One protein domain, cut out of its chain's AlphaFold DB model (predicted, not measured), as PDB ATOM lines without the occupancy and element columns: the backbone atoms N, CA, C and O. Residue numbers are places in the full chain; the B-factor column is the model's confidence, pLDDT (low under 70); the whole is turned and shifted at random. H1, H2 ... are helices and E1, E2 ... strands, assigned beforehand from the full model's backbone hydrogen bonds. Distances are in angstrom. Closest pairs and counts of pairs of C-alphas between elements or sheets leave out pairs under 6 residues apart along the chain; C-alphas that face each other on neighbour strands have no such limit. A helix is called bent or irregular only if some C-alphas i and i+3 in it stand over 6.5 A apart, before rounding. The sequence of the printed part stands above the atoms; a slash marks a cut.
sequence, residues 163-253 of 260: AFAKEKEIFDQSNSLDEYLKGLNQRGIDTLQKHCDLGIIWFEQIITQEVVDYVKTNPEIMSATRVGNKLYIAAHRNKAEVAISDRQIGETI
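AT A GLANCE: This is residues 163 to 253 of the 260 residues of an uncharacterized protein of Erysipelotrichales bacterium (UniProt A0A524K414). The long helix H2 makes the long axis, with H3 folded back along its later half as a helical hairpin. A small three-strand sheet lies near its first half, H1 turns off at a corner by its start, and short H4 lies near H1. The printed part has 91 residues, with named elements in the order H1, H2, H3, E1, E2, E3, H4; the sheet order is E1, E2, E3, all antiparallel. The class is mixed, helices and strands; the whole is compact, with a radius of gyration of the C-alphas of 13.9 A and spans of 40 by 28 by 20 A.

HOW THE PARTS SIT: H1, residues 163 to 173, and H2, residues 177 to 198, only just touch, and only at the corner, with 3 pairs of C-alphas within 8 A; the closest C-alphas are Phe 171 and Tyr 180, 5.7 A. H2 touches H3, residues 209 to 217, with its residues 189 to 196 alone, at a shallow tilt of 7 degrees, opposite ways; the closest C-alphas are Leu 192 and Val 212, 6.2 A. E1, residues 225 to 227, E2, residues 230 to 235, and E3, residues 238 to 243, form a meander, each strand the antiparallel neighbour of the one before. N 225 and O 232 are 2.9 A apart, and N 240 and O 233 2.9 A, within hydrogen-bond range. H2 only grazes this sheet, with residues 177 to 185. H4, residues 249 to 252, is close to but not clearly touching H1; the closest C-alphas are Lys 168 and Gly 250, 7.8 A. Every O i to N i+4 pair is within hydrogen-bond range in H2 and H3, 6 of 7 in H1; H4 is too short for one.

IN THESE COORDINATES: H1 begins at C-alpha 163 (-40.022, -29.095, 349.038), is 17.5 A long and is irregular, with C-alphas 163 and 166 7.4 A apart. H2 is 31.5 A long, ending at C-alpha 198 (-18.513, -36.408, 339.457). H3 is 12.7 A, E2 16.1 A and E3 16.2 A. H4 ends at C-alpha 252 (-49.281, -26.935, 339.163).

THE WHOLE: The C-alphas farthest apart, of Gly 199 and Arg 247, are 40.4 A apart. The printed part has no cut and no long link. Residues 235 to 253 have pLDDT under 70.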
ATOM      1  N   ALA A 163     -40.970 -28.607 350.042       81.62
ATOM      2  CA  ALA A 163     -40.022 -29.095 349.038       81.62
ATOM      3  C   ALA A 163     -40.077 -28.275 347.736       81.62
ATOM      4  O   ALA A 163     -39.074 -28.171 347.030       81.62
ATOM      5  N   PHE A 164     -41.216 -27.635 347.450       84.25
ATOM      6  CA  PHE A 164     -41.435 -26.803 346.264       84.25
ATOM      7  C   PHE A 164     -41.297 -25.302 346.537       84.25
ATOM      8  O   PHE A 164     -41.376 -24.500 345.607       84.25
ATOM      9  N   ALA A 165     -41.050 -24.893 347.789       88.25
ATOM     10  CA  ALA A 165     -41.023 -23.481 348.176       88.25
ATOM     11  C   ALA A 165     -39.994 -22.670 347.375       88.25
ATOM     12  O   ALA A 165     -40.295 -21.572 346.909       88.25
ATOM     13  N   LYS A 166     -38.802 -23.236 347.155       90.38
ATOM     14  CA  LYS A 166     -37.740 -22.589 346.373       90.38
ATOM     15  C   LYS A 166     -38.123 -22.418 344.902       90.38
ATOM     16  O   LYS A 166     -37.857 -21.374 344.318       90.38
ATOM     17  N   GLU A 167     -38.732 -23.431 344.294       89.69
ATOM     18  CA  GLU A 167     -39.162 -23.344 342.895       89.69
ATOM     19  C   GLU A 167     -40.299 -22.337 342.726       89.69
ATOM     20  O   GLU A 167     -40.278 -21.546 341.782       89.69
ATOM     21  N   LYS A 168     -41.220 -22.276 343.696       90.06
ATOM     22  CA  LYS A 168     -42.253 -21.243 343.745       90.06
ATOM     23  C   LYS A 168     -41.655 -19.837 343.851       90.06
ATOM     24  O   LYS A 168     -42.072 -18.952 343.114       90.06
ATOM     25  N   GLU A 169     -40.677 -19.628 344.732       93.69
ATOM     26  CA  GLU A 169     -39.996 -18.333 344.867       93.69
ATOM     27  C   GLU A 169     -39.356 -17.894 343.541       93.69
ATOM     28  O   GLU A 169     -39.529 -16.753 343.115       93.69
ATOM     29  N   ILE A 170     -38.660 -18.807 342.855       93.81
ATOM     30  CA  ILE A 170     -38.034 -18.522 341.557       93.81
ATOM     31  C   ILE A 170     -39.097 -18.180 340.503       93.81
ATOM     32  O   ILE A 170     -38.892 -17.267 339.702       93.81
ATOM     33  N   PHE A 171     -40.228 -18.889 340.495       94.19
ATOM     34  CA  PHE A 171     -41.345 -18.577 339.606       94.19
ATOM     35  C   PHE A 171     -41.917 -17.182 339.882       94.19
ATOM     36  O   PHE A 171     -42.045 -16.391 338.952       94.19
ATOM     37  N   ASP A 172     -42.181 -16.848 341.148       92.44
ATOM     38  CA  ASP A 172     -42.724 -15.546 341.555       92.44
ATOM     39  C   ASP A 172     -41.776 -14.376 341.199       92.44
ATOM     40  O   ASP A 172     -42.230 -13.257 340.966       92.44
ATOM     41  N   GLN A 173     -40.462 -14.627 341.154       96.00
ATOM     42  CA  GLN A 173     -39.431 -13.649 340.772       96.00
ATOM     43  C   GLN A 173     -39.186 -13.563 339.256       96.00
ATOM     44  O   GLN A 173     -38.493 -12.652 338.800       96.00
ATOM     45  N   SER A 174     -39.720 -14.499 338.467       94.75
ATOM     46  CA  SER A 174     -39.545 -14.521 337.013       94.75
ATOM     47  C   SER A 174     -40.496 -13.528 336.337       94.75
ATOM     48  O   SER A 174     -41.662 -13.417 336.713       94.75
ATOM     49  N   ASN A 175     -40.054 -12.835 335.283       95.81
ATOM     50  CA  ASN A 175     -40.912 -11.871 334.576       95.81
ATOM     51  C   ASN A 175     -41.975 -12.558 333.706       95.81
ATOM     52  O   ASN A 175     -42.915 -11.916 333.233       95.81
ATOM     53  N   SER A 176     -41.805 -13.852 333.430       93.19
ATOM     54  CA  SER A 176     -42.738 -14.659 332.651       93.19
ATOM     55  C   SER A 176     -42.558 -16.151 332.930       93.19
ATOM     56  O   SER A 176     -41.506 -16.591 333.395       93.19
ATOM     57  N   LEU A 177     -43.564 -16.946 332.556       90.38
ATOM     58  CA  LEU A 177     -43.455 -18.403 332.559       90.38
ATOM     59  C   LEU A 177     -42.315 -18.902 331.662       90.38
ATOM     60  O   LEU A 177     -41.607 -19.826 332.042       90.38
ATOM     61  N   ASP A 178     -42.113 -18.299 330.491       93.31
ATOM     62  CA  ASP A 178     -41.083 -18.759 329.551       93.31
ATOM     63  C   ASP A 178     -39.671 -18.531 330.115       93.31
ATOM     64  O   ASP A 178     -38.783 -19.369 329.949       93.31
ATOM     65  N   GLU A 179     -39.473 -17.425 330.841       94.94
ATOM     66  CA  GLU A 179     -38.242 -17.171 331.591       94.94
ATOM     67  C   GLU A 179     -38.034 -18.218 332.690       94.94
ATOM     68  O   GLU A 179     -36.952 -18.808 332.772       94.94
ATOM     69  N   TYR A 180     -39.078 -18.504 333.475       95.19
ATOM     70  CA  TYR A 180     -39.031 -19.542 334.501       95.19
ATOM     71  C   TYR A 180     -38.665 -20.912 333.912       95.19
ATOM     72  O   TYR A 180     -37.731 -21.553 334.394       95.19
ATOM     73  N   LEU A 181     -39.339 -21.343 332.838       93.94
ATOM     74  CA  LEU A 181     -39.117 -22.642 332.194       93.94
ATOM     75  C   LEU A 181     -37.698 -22.775 331.634       93.94
ATOM     76  O   LEU A 181     -37.082 -23.836 331.765       93.94
ATOM     77  N   LYS A 182     -37.150 -21.702 331.052       94.44
ATOM     78  CA  LYS A 182     -35.757 -21.676 330.592       94.44
ATOM     79  C   LYS A 182     -34.781 -21.806 331.762       94.44
ATOM     80  O   LYS A 182     -33.814 -22.560 331.673       94.44
ATOM     81  N   GLY A 183     -35.044 -21.100 332.863       95.44
ATOM     82  CA  GLY A 183     -34.248 -21.202 334.083       95.44
ATOM     83  C   GLY A 183     -34.308 -22.597 334.713       95.44
ATOM     84  O   GLY A 183     -33.273 -23.131 335.106       95.44
ATOM     85  N   LEU A 184     -35.500 -23.196 334.779       93.12
ATOM     86  CA  LEU A 184     -35.718 -24.555 335.275       93.12
ATOM     87  C   LEU A 184     -34.923 -25.573 334.449       93.12
ATOM     88  O   LEU A 184     -34.183 -26.379 335.013       93.12
ATOM     89  N   ASN A 185     -34.990 -25.471 333.118       93.50
ATOM     90  CA  ASN A 185     -34.223 -26.330 332.222       93.50
ATOM     91  C   ASN A 185     -32.711 -26.206 332.465       93.50
ATOM     92  O   ASN A 185     -32.035 -27.223 332.612       93.50
ATOM     93  N   GLN A 186     -32.192 -24.978 332.576       96.56
ATOM     94  CA  GLN A 186     -30.768 -24.756 332.829       96.56
ATOM     95  C   GLN A 186     -30.324 -25.359 334.170       96.56
ATOM     96  O   GLN A 186     -29.326 -26.072 334.203       96.56
ATOM     97  N   ARG A 187     -31.087 -25.165 335.256       95.25
ATOM     98  CA  ARG A 187     -30.788 -25.785 336.565       95.25
ATOM     99  C   ARG A 187     -30.795 -27.316 336.499       95.25
ATOM    100  O   ARG A 187     -29.975 -27.967 337.154       95.25
ATOM    101  N   GLY A 188     -31.706 -27.886 335.710       92.06
ATOM    102  CA  GLY A 188     -31.751 -29.317 335.428       92.06
ATOM    103  C   GLY A 188     -30.492 -29.800 334.707       92.06
ATOM    104  O   GLY A 188     -29.858 -30.754 335.152       92.06
ATOM    105  N   ILE A 189     -30.077 -29.102 333.647       95.62
ATOM    106  CA  ILE A 189     -28.846 -29.395 332.898       95.62
ATOM    107  C   ILE A 189     -27.612 -29.277 333.795       95.62
ATOM    108  O   ILE A 189     -26.765 -30.165 333.765       95.62
ATOM    109  N   ASP A 190     -27.519 -28.233 334.619       97.25
ATOM    110  CA  ASP A 190     -26.392 -28.026 335.535       97.25
ATOM    111  C   ASP A 190     -26.300 -29.162 336.565       97.25
ATOM    112  O   ASP A 190     -25.214 -29.658 336.868       97.25
ATOM    113  N   THR A 191     -27.452 -29.622 337.066       94.50
ATOM    114  CA  THR A 191     -27.531 -30.807 337.928       94.50
ATOM    115  C   THR A 191     -27.010 -32.043 337.200       94.50
ATOM    116  O   THR A 191     -26.113 -32.713 337.710       94.50
ATOM    117  N   LEU A 192     -27.509 -32.330 335.995       93.00
ATOM    118  CA  LEU A 192     -27.069 -33.485 335.210       93.00
ATOM    119  C   LEU A 192     -25.571 -33.431 334.884       93.00
ATOM    120  O   LEU A 192     -24.879 -34.435 335.040       93.00
ATOM    121  N   GLN A 193     -25.048 -32.263 334.501       97.19
ATOM    122  CA  GLN A 193     -23.623 -32.073 334.235       97.19
ATOM    123  C   GLN A 193     -22.793 -32.350 335.491       97.19
ATOM    124  O   GLN A 193     -21.812 -33.079 335.415       97.19
ATOM    125  N   LYS A 194     -23.225 -31.878 336.667       95.88
ATOM    126  CA  LYS A 194     -22.560 -32.199 337.938       95.88
ATOM    127  C   LYS A 194     -22.533 -33.708 338.215       95.88
ATOM    128  O   LYS A 194     -21.511 -34.214 338.674       95.88
ATOM    129  N   HIS A 195     -23.632 -34.422 337.967       88.75
ATOM    130  CA  HIS A 195     -23.679 -35.880 338.125       88.75
ATOM    131  C   HIS A 195     -22.740 -36.594 337.140       88.75
ATOM    132  O   HIS A 195     -22.025 -37.510 337.548       88.75
ATOM    133  N   CYS A 196     -22.687 -36.126 335.891       90.12
ATOM    134  CA  CYS A 196     -21.761 -36.603 334.863       90.12
ATOM    135  C   CYS A 196     -20.294 -36.392 335.268       90.12
ATOM    136  O   CYS A 196     -19.516 -37.344 335.280       90.12
ATOM    137  N   ASP A 197     -19.923 -35.170 335.655       94.25
ATOM    138  CA  ASP A 197     -18.541 -34.792 335.979       94.25
ATOM    139  C   ASP A 197     -18.007 -35.531 337.210       94.25
ATOM    140  O   ASP A 197     -16.837 -35.908 337.267       94.25
ATOM    141  N   LEU A 198     -18.869 -35.733 338.210       88.25
ATOM    142  CA  LEU A 198     -18.513 -36.408 339.457       88.25
ATOM    143  C   LEU A 198     -18.664 -37.933 339.379       88.25
ATOM    144  O   LEU A 198     -18.291 -38.617 340.332       88.25
ATOM    145  N   GLY A 199     -19.234 -38.470 338.295       84.81
ATOM    146  CA  GLY A 199     -19.510 -39.900 338.152       84.81
ATOM    147  C   GLY A 199     -20.447 -40.453 339.230       84.81
ATOM    148  O   GLY A 199     -20.326 -41.616 339.606       84.81
ATOM    149  N   ILE A 200     -21.352 -39.623 339.764       81.69
ATOM    150  CA  ILE A 200     -22.305 -40.015 340.811       81.69
ATOM    151  C   ILE A 200     -23.685 -40.290 340.213       81.69
ATOM    152  O   ILE A 200     -24.137 -39.606 339.295       81.69
ATOM    153  N   ILE A 201     -24.393 -41.264 340.781       77.00
ATOM    154  CA  ILE A 201     -25.721 -41.664 340.309       77.00
ATOM    155  C   ILE A 201     -26.728 -40.517 340.468       77.00
ATOM    156  O   ILE A 201     -26.779 -39.860 341.512       77.00
ATOM    157  N   TRP A 202     -27.538 -40.296 339.433       78.31
ATOM    158  CA  TRP A 202     -28.751 -39.486 339.481       78.31
ATOM    159  C   TRP A 202     -29.963 -40.422 339.479       78.31
ATOM    160  O   TRP A 202     -30.228 -41.100 338.488       78.31
ATOM    161  N   PHE A 203     -30.665 -40.501 340.612       76.81
ATOM    162  CA  PHE A 203     -31.694 -41.515 340.880       76.81
ATOM    163  C   PHE A 203     -31.180 -42.949 340.688       76.81
ATOM    164  O   PHE A 203     -30.449 -43.449 341.535       76.81
ATOM    165  N   GLU A 204     -31.547 -43.598 339.586       75.00
ATOM    166  CA  GLU A 204     -31.191 -44.984 339.256       75.00
ATOM    167  C   GLU A 204     -30.285 -45.049 338.019       75.00
ATOM    168  O   GLU A 204     -30.128 -46.100 337.399       75.00
ATOM    169  N   GLN A 205     -29.734 -43.905 337.601       78.38
ATOM    170  CA  GLN A 205     -29.052 -43.757 336.322       78.38
ATOM    171  C   GLN A 205     -27.675 -43.118 336.481       78.38
ATOM    172  O   GLN A 205     -27.471 -42.163 337.234       78.38
ATOM    173  N   ILE A 206     -26.722 -43.634 335.710       82.88
ATOM    174  CA  ILE A 206     -25.441 -42.972 335.480       82.88
ATOM    175  C   ILE A 206     -25.651 -41.953 334.364       82.88
ATOM    176  O   ILE A 206     -26.109 -42.300 333.274       82.88
ATOM    177  N   ILE A 207     -25.307 -40.696 334.633       86.19
ATOM    178  CA  ILE A 207     -25.404 -39.630 333.639       86.19
ATOM    179  C   ILE A 207     -24.108 -39.566 332.845       86.19
ATOM    180  O   ILE A 207     -23.035 -39.384 333.409       86.19
ATOM    181  N   THR A 208     -24.220 -39.704 331.528       89.88
ATOM    182  CA  THR A 208     -23.108 -39.519 330.592       89.88
ATOM    183  C   THR A 208     -23.210 -38.156 329.915       89.88
ATOM    184  O   THR A 208     -24.280 -37.542 329.880       89.88
ATOM    185  N   GLN A 209     -22.116 -37.702 329.298       95.12
ATOM    186  CA  GLN A 209     -22.133 -36.451 328.538       95.12
ATOM    187  C   GLN A 209     -23.152 -36.492 327.389       95.12
ATOM    188  O   GLN A 209     -23.803 -35.489 327.113       95.12
ATOM    189  N   GLU A 210     -23.352 -37.661 326.772       91.69
ATOM    190  CA  GLU A 210     -24.371 -37.867 325.739       91.69
ATOM    191  C   GLU A 210     -25.782 -37.552 326.259       91.69
ATOM    192  O   GLU A 210     -26.547 -36.867 325.581       91.69
ATOM    193  N   VAL A 211     -26.115 -37.979 327.484       89.00
ATOM    194  CA  VAL A 211     -27.404 -37.655 328.117       89.00
ATOM    195  C   VAL A 211     -27.524 -36.152 328.358       89.00
ATOM    196  O   VAL A 211     -28.563 -35.565 328.050       89.00
ATOM    197  N   VAL A 212     -26.469 -35.510 328.865       93.25
ATOM    198  CA  VAL A 212     -26.477 -34.060 329.114       93.25
ATOM    199  C   VAL A 212     -26.695 -33.281 327.814       93.25
ATOM    200  O   VAL A 212     -27.519 -32.365 327.764       93.25
ATOM    201  N   ASP A 213     -25.992 -33.651 326.745       93.31
ATOM    202  CA  ASP A 213     -26.085 -32.975 325.450       93.31
ATOM    203  C   ASP A 213     -27.428 -33.234 324.756       93.31
ATOM    204  O   ASP A 213     -27.999 -32.329 324.136       93.31
ATOM    205  N   TYR A 214     -27.998 -34.427 324.937       89.75
ATOM    206  CA  TYR A 214     -29.359 -34.725 324.510       89.75
ATOM    207  C   TYR A 214     -30.376 -33.826 325.226       89.75
ATOM    208  O   TYR A 214     -31.191 -33.177 324.571       89.75
ATOM    209  N   VAL A 215     -30.299 -33.693 326.551       89.31
ATOM    210  CA  VAL A 215     -31.221 -32.842 327.322       89.31
ATOM    211  C   VAL A 215     -31.095 -31.358 326.955       89.31
ATOM    212  O   VAL A 215     -32.114 -30.677 326.844       89.31
ATOM    213  N   LYS A 216     -29.882 -30.852 326.688       93.19
ATOM    214  CA  LYS A 216     -29.661 -29.459 326.233       93.19
ATOM    215  C   LYS A 216     -30.446 -29.107 324.967       93.19
ATOM    216  O   LYS A 216     -30.814 -27.951 324.776       93.19
ATOM    217  N   THR A 217     -30.675 -30.086 324.095       93.56
ATOM    218  CA  THR A 217     -31.399 -29.895 322.828       93.56
ATOM    219  C   THR A 217     -32.878 -30.287 322.906       93.56
ATOM    220  O   THR A 217     -33.607 -30.061 321.943       93.56
ATOM    221  N   ASN A 218     -33.335 -30.814 324.049       89.56
ATOM    222  CA  ASN A 218     -34.700 -31.294 324.284       89.56
ATOM    223  C   ASN A 218     -35.223 -30.758 325.636       89.56
ATOM    224  O   ASN A 218     -35.277 -31.498 326.628       89.56
ATOM    225  N   PRO A 219     -35.567 -29.457 325.719       89.25
ATOM    226  CA  PRO A 219     -35.909 -28.800 326.979       89.25
ATOM    227  C   PRO A 219     -37.129 -29.397 327.690       89.25
ATOM    228  O   PRO A 219     -37.240 -29.261 328.908       89.25
ATOM    229  N   GLU A 220     -38.004 -30.099 326.967       87.44
ATOM    230  CA  GLU A 220     -39.161 -30.809 327.514       87.44
ATOM    231  C   GLU A 220     -38.808 -31.936 328.503       87.44
ATOM    232  O   GLU A 220     -39.694 -32.423 329.193       87.44
ATOM    233  N   ILE A 221     -37.545 -32.370 328.574       84.75
ATOM    234  CA  ILE A 221     -37.120 -33.472 329.455       84.75
ATOM    235  C   ILE A 221     -36.905 -33.009 330.901       84.75
ATOM    236  O   ILE A 221     -37.202 -33.744 331.835       84.75
ATOM    237  N   MET A 222     -36.367 -31.800 331.091       86.44
ATOM    238  CA  MET A 222     -36.041 -31.239 332.417       86.44
ATOM    239  C   MET A 222     -36.881 -30.004 332.765       86.44
ATOM    240  O   MET A 222     -36.621 -29.329 333.757       86.44
ATOM    241  N   SER A 223     -37.829 -29.654 331.901       90.94
ATOM    242  CA  SER A 223     -38.717 -28.499 332.013       90.94
ATOM    243  C   SER A 223     -39.904 -28.731 331.066       90.94
ATOM    244  O   SER A 223     -40.316 -29.869 330.859       90.94
ATOM    245  N   ALA A 224     -40.443 -27.679 330.458       90.25
ATOM    246  CA  ALA A 224     -41.475 -27.757 329.440       90.25
ATOM    247  C   ALA A 224     -41.179 -26.815 328.267       90.25
ATOM    248  O   ALA A 224     -40.497 -25.801 328.415       90.25
ATOM    249  N   THR A 225     -41.764 -27.116 327.107       89.44
ATOM    250  CA  THR A 225     -41.852 -26.172 325.983       89.44
ATOM    251  C   THR A 225     -43.270 -25.621 325.884       89.44
ATOM    252  O   THR A 225     -44.226 -26.395 325.837       89.44
ATOM    253  N   ARG A 226     -43.427 -24.293 325.819       89.88
ATOM    254  CA  ARG A 226     -44.736 -23.645 325.657       89.88
ATOM    255  C   ARG A 226     -45.090 -23.456 324.182       89.88
ATOM    256  O   ARG A 226     -44.304 -22.902 323.419       89.88
ATOM    257  N   VAL A 227     -46.305 -23.846 323.793       89.88
ATOM    258  CA  VAL A 227     -46.901 -23.497 322.490       89.88
ATOM    259  C   VAL A 227     -48.304 -22.947 322.725       89.88
ATOM    260  O   VAL A 227     -49.229 -23.679 323.078       89.88
ATOM    261  N   GLY A 228     -48.468 -21.633 322.557       89.00
ATOM    262  CA  GLY A 228     -49.718 -20.943 322.874       89.00
ATOM    263  C   GLY A 228     -50.075 -21.072 324.358       89.00
ATOM    264  O   GLY A 228     -49.349 -20.592 325.230       89.00
ATOM    265  N   ASN A 229     -51.194 -21.733 324.646       86.19
ATOM    266  CA  ASN A 229     -51.693 -22.004 325.997       86.19
ATOM    267  C   ASN A 229     -51.432 -23.450 326.461       86.19
ATOM    268  O   ASN A 229     -52.168 -23.969 327.296       86.19
ATOM    269  N   LYS A 230     -50.438 -24.131 325.883       86.06
ATOM    270  CA  LYS A 230     -50.105 -25.523 326.208       86.06
ATOM    271  C   LYS A 230     -48.643 -25.660 326.600       86.06
ATOM    272  O   LYS A 230     -47.791 -24.999 326.000       86.06
ATOM    273  N   LEU A 231     -48.371 -26.539 327.564       87.19
ATOM    274  CA  LEU A 231     -47.026 -26.966 327.930       87.19
ATOM    275  C   LEU A 231     -46.800 -28.407 327.469       87.19
ATOM    276  O   LEU A 231     -47.645 -29.283 327.654       87.19
ATOM    277  N   TYR A 232     -45.641 -28.637 326.867       84.00
ATOM    278  CA  TYR A 232     -45.188 -29.951 326.434       84.00
ATOM    279  C   TYR A 232     -44.044 -30.404 327.326       84.00
ATOM    280  O   TYR A 232     -43.021 -29.720 327.403       84.00
ATOM    281  N   ILE A 233     -44.225 -31.564 327.950       82.94
ATOM    282  CA  ILE A 233     -43.229 -32.239 328.782       82.94
ATOM    283  C   ILE A 233     -42.936 -33.622 328.190       82.94
ATOM    284  O   ILE A 233     -43.770 -34.217 327.499       82.94
ATOM    285  N   ALA A 234     -41.744 -34.150 328.438       76.88
ATOM    286  CA  ALA A 234     -41.367 -35.503 328.060       76.88
ATOM    287  C   ALA A 234     -40.978 -36.301 329.299       76.88
ATOM    288  O   ALA A 234     -39.976 -36.014 329.947       76.88
ATOM    289  N   ALA A 235     -41.729 -37.369 329.558       57.44
ATOM    290  CA  ALA A 235     -41.370 -38.393 330.525       57.44
ATOM    291  C   ALA A 235     -41.097 -39.698 329.764       57.44
ATOM    292  O   ALA A 235     -41.943 -40.195 329.024       57.44
ATOM    293  N   HIS A 236     -39.881 -40.233 329.908       46.12
ATOM    294  CA  HIS A 236     -39.480 -41.574 329.449       46.12
ATOM    295  C   HIS A 236     -39.964 -41.958 328.033       46.12
ATOM    296  O   HIS A 236     -40.850 -42.789 327.849       46.12
ATOM    297  N   ARG A 237     -39.328 -41.369 327.008       32.28
ATOM    298  CA  ARG A 237     -39.569 -41.606 325.563       32.28
ATOM    299  C   ARG A 237     -40.976 -41.271 325.034       32.28
ATOM    300  O   ARG A 237     -41.148 -41.312 323.820       32.28
ATOM    301  N   ASN A 238     -41.930 -40.861 325.873       32.72
ATOM    302  CA  ASN A 238     -43.256 -40.409 325.448       32.72
ATOM    303  C   ASN A 238     -43.439 -38.909 325.729       32.72
ATOM    304  O   ASN A 238     -43.100 -38.413 326.804       32.72
ATOM    305  N   LYS A 239     -43.973 -38.168 324.749       40.78
ATOM    306  CA  LYS A 239     -44.371 -36.764 324.932       40.78
ATOM    307  C   LYS A 239     -45.764 -36.733 325.555       40.78
ATOM    308  O   LYS A 239     -46.690 -37.300 324.975       40.78
ATOM    309  N   ALA A 240     -45.899 -36.085 326.706       46.38
ATOM    310  CA  ALA A 240     -47.183 -35.818 327.337       46.38
ATOM    311  C   ALA A 240     -47.573 -34.352 327.092       46.38
ATOM    312  O   ALA A 240     -46.731 -33.450 327.087       46.38
ATOM    313  N   GLU A 241     -48.857 -34.124 326.829       43.19
ATOM    314  CA  GLU A 241     -49.422 -32.789 326.644       43.19
ATOM    315  C   GLU A 241     -50.175 -32.407 327.912       43.19
ATOM    316  O   GLU A 241     -51.142 -33.080 328.268       43.19
ATOM    317  N   VAL A 242     -49.773 -31.305 328.546       47.81
ATOM    318  CA  VAL A 242     -50.517 -30.730 329.667       47.81
ATOM    319  C   VAL A 242     -51.125 -29.409 329.199       47.81
ATOM    320  O   VAL A 242     -50.431 -28.445 328.853       47.81
ATOM    321  N   ALA A 243     -52.457 -29.363 329.138       40.84
ATOM    322  CA  ALA A 243     -53.190 -28.134 328.862       40.84
ATOM    323  C   ALA A 243     -53.292 -27.323 330.159       40.84
ATOM    324  O   ALA A 243     -53.973 -27.747 331.089       40.84
ATOM    325  N   ILE A 244     -52.642 -26.157 330.221       47.22
ATOM    326  CA  ILE A 244     -52.645 -25.315 331.423       47.22
ATOM    327  C   ILE A 244     -53.138 -23.912 331.066       47.22
ATOM    328  O   ILE A 244     -52.619 -23.266 330.158       47.22
ATOM    329  N   SER A 245     -54.156 -23.422 331.777       38.31
ATOM    330  CA  SER A 245     -54.522 -21.999 331.735       38.31
ATOM    331  C   SER A 245     -53.556 -21.171 332.593       38.31
ATOM    332  O   SER A 245     -53.087 -21.669 333.612       38.31
ATOM    333  N   ASP A 246     -53.292 -19.897 332.261       37.47
ATOM    334  CA  ASP A 246     -52.344 -19.033 333.009       37.47
ATOM    335  C   ASP A 246     -52.633 -18.956 334.530       37.47
ATOM    336  O   ASP A 246     -51.748 -18.641 335.320       37.47
ATOM    337  N   ARG A 247     -53.859 -19.295 334.959       32.34
ATOM    338  CA  ARG A 247     -54.291 -19.334 336.363       32.34
ATOM    339  C   ARG A 247     -53.914 -20.627 337.109       32.34
ATOM    340  O   ARG A 247     -53.814 -20.586 338.325       32.34
ATOM    341  N   GLN A 248     -53.697 -21.742 336.409       38.78
ATOM    342  CA  GLN A 248     -53.330 -23.046 336.997       38.78
ATOM    343  C   GLN A 248     -51.814 -23.219 337.159       38.78
ATOM    344  O   GLN A 248     -51.352 -24.015 337.965       38.78
ATOM    345  N   ILE A 249     -51.023 -22.420 336.445       43.78
ATOM    346  CA  ILE A 249     -49.557 -22.504 336.424       43.78
ATOM    347  C   ILE A 249     -48.960 -22.235 337.820       43.78
ATOM    348  O   ILE A 249     -47.977 -22.860 338.189       43.78
ATOM    349  N   GLY A 250     -49.601 -21.403 338.649       35.50
ATOM    350  CA  GLY A 250     -49.164 -21.157 340.030       35.50
ATOM    351  C   GLY A 250     -49.479 -22.275 341.039       35.50
ATOM    352  O   GLY A 250     -48.873 -22.295 342.106       35.50
ATOM    353  N   GLU A 251     -50.406 -23.187 340.723       35.56
ATOM    354  CA  GLU A 251     -50.796 -24.322 341.584       35.56
ATOM    355  C   GLU A 251     -50.165 -25.647 341.112       35.56
ATOM    356  O   GLU A 251     -49.954 -26.553 341.914       35.56
ATOM    357  N   THR A 252     -49.809 -25.733 339.827       41.34
ATOM    358  CA  THR A 252     -49.281 -26.935 339.163       41.34
ATOM    359  C   THR A 252     -47.747 -26.998 339.103       41.34
ATOM    360  O   THR A 252     -47.184 -28.083 338.938       41.34
ATOM    361  N   ILE A 253     -47.031 -25.874 339.271       37.81
ATOM    362  CA  ILE A 253     -45.558 -25.876 339.348       37.81
ATOM    363  C   ILE A 253     -45.137 -26.477 340.697       37.81
ATOM    364  O   ILE A 253     -44.978 -25.793 341.705       37.81
TER     365      ILE A 253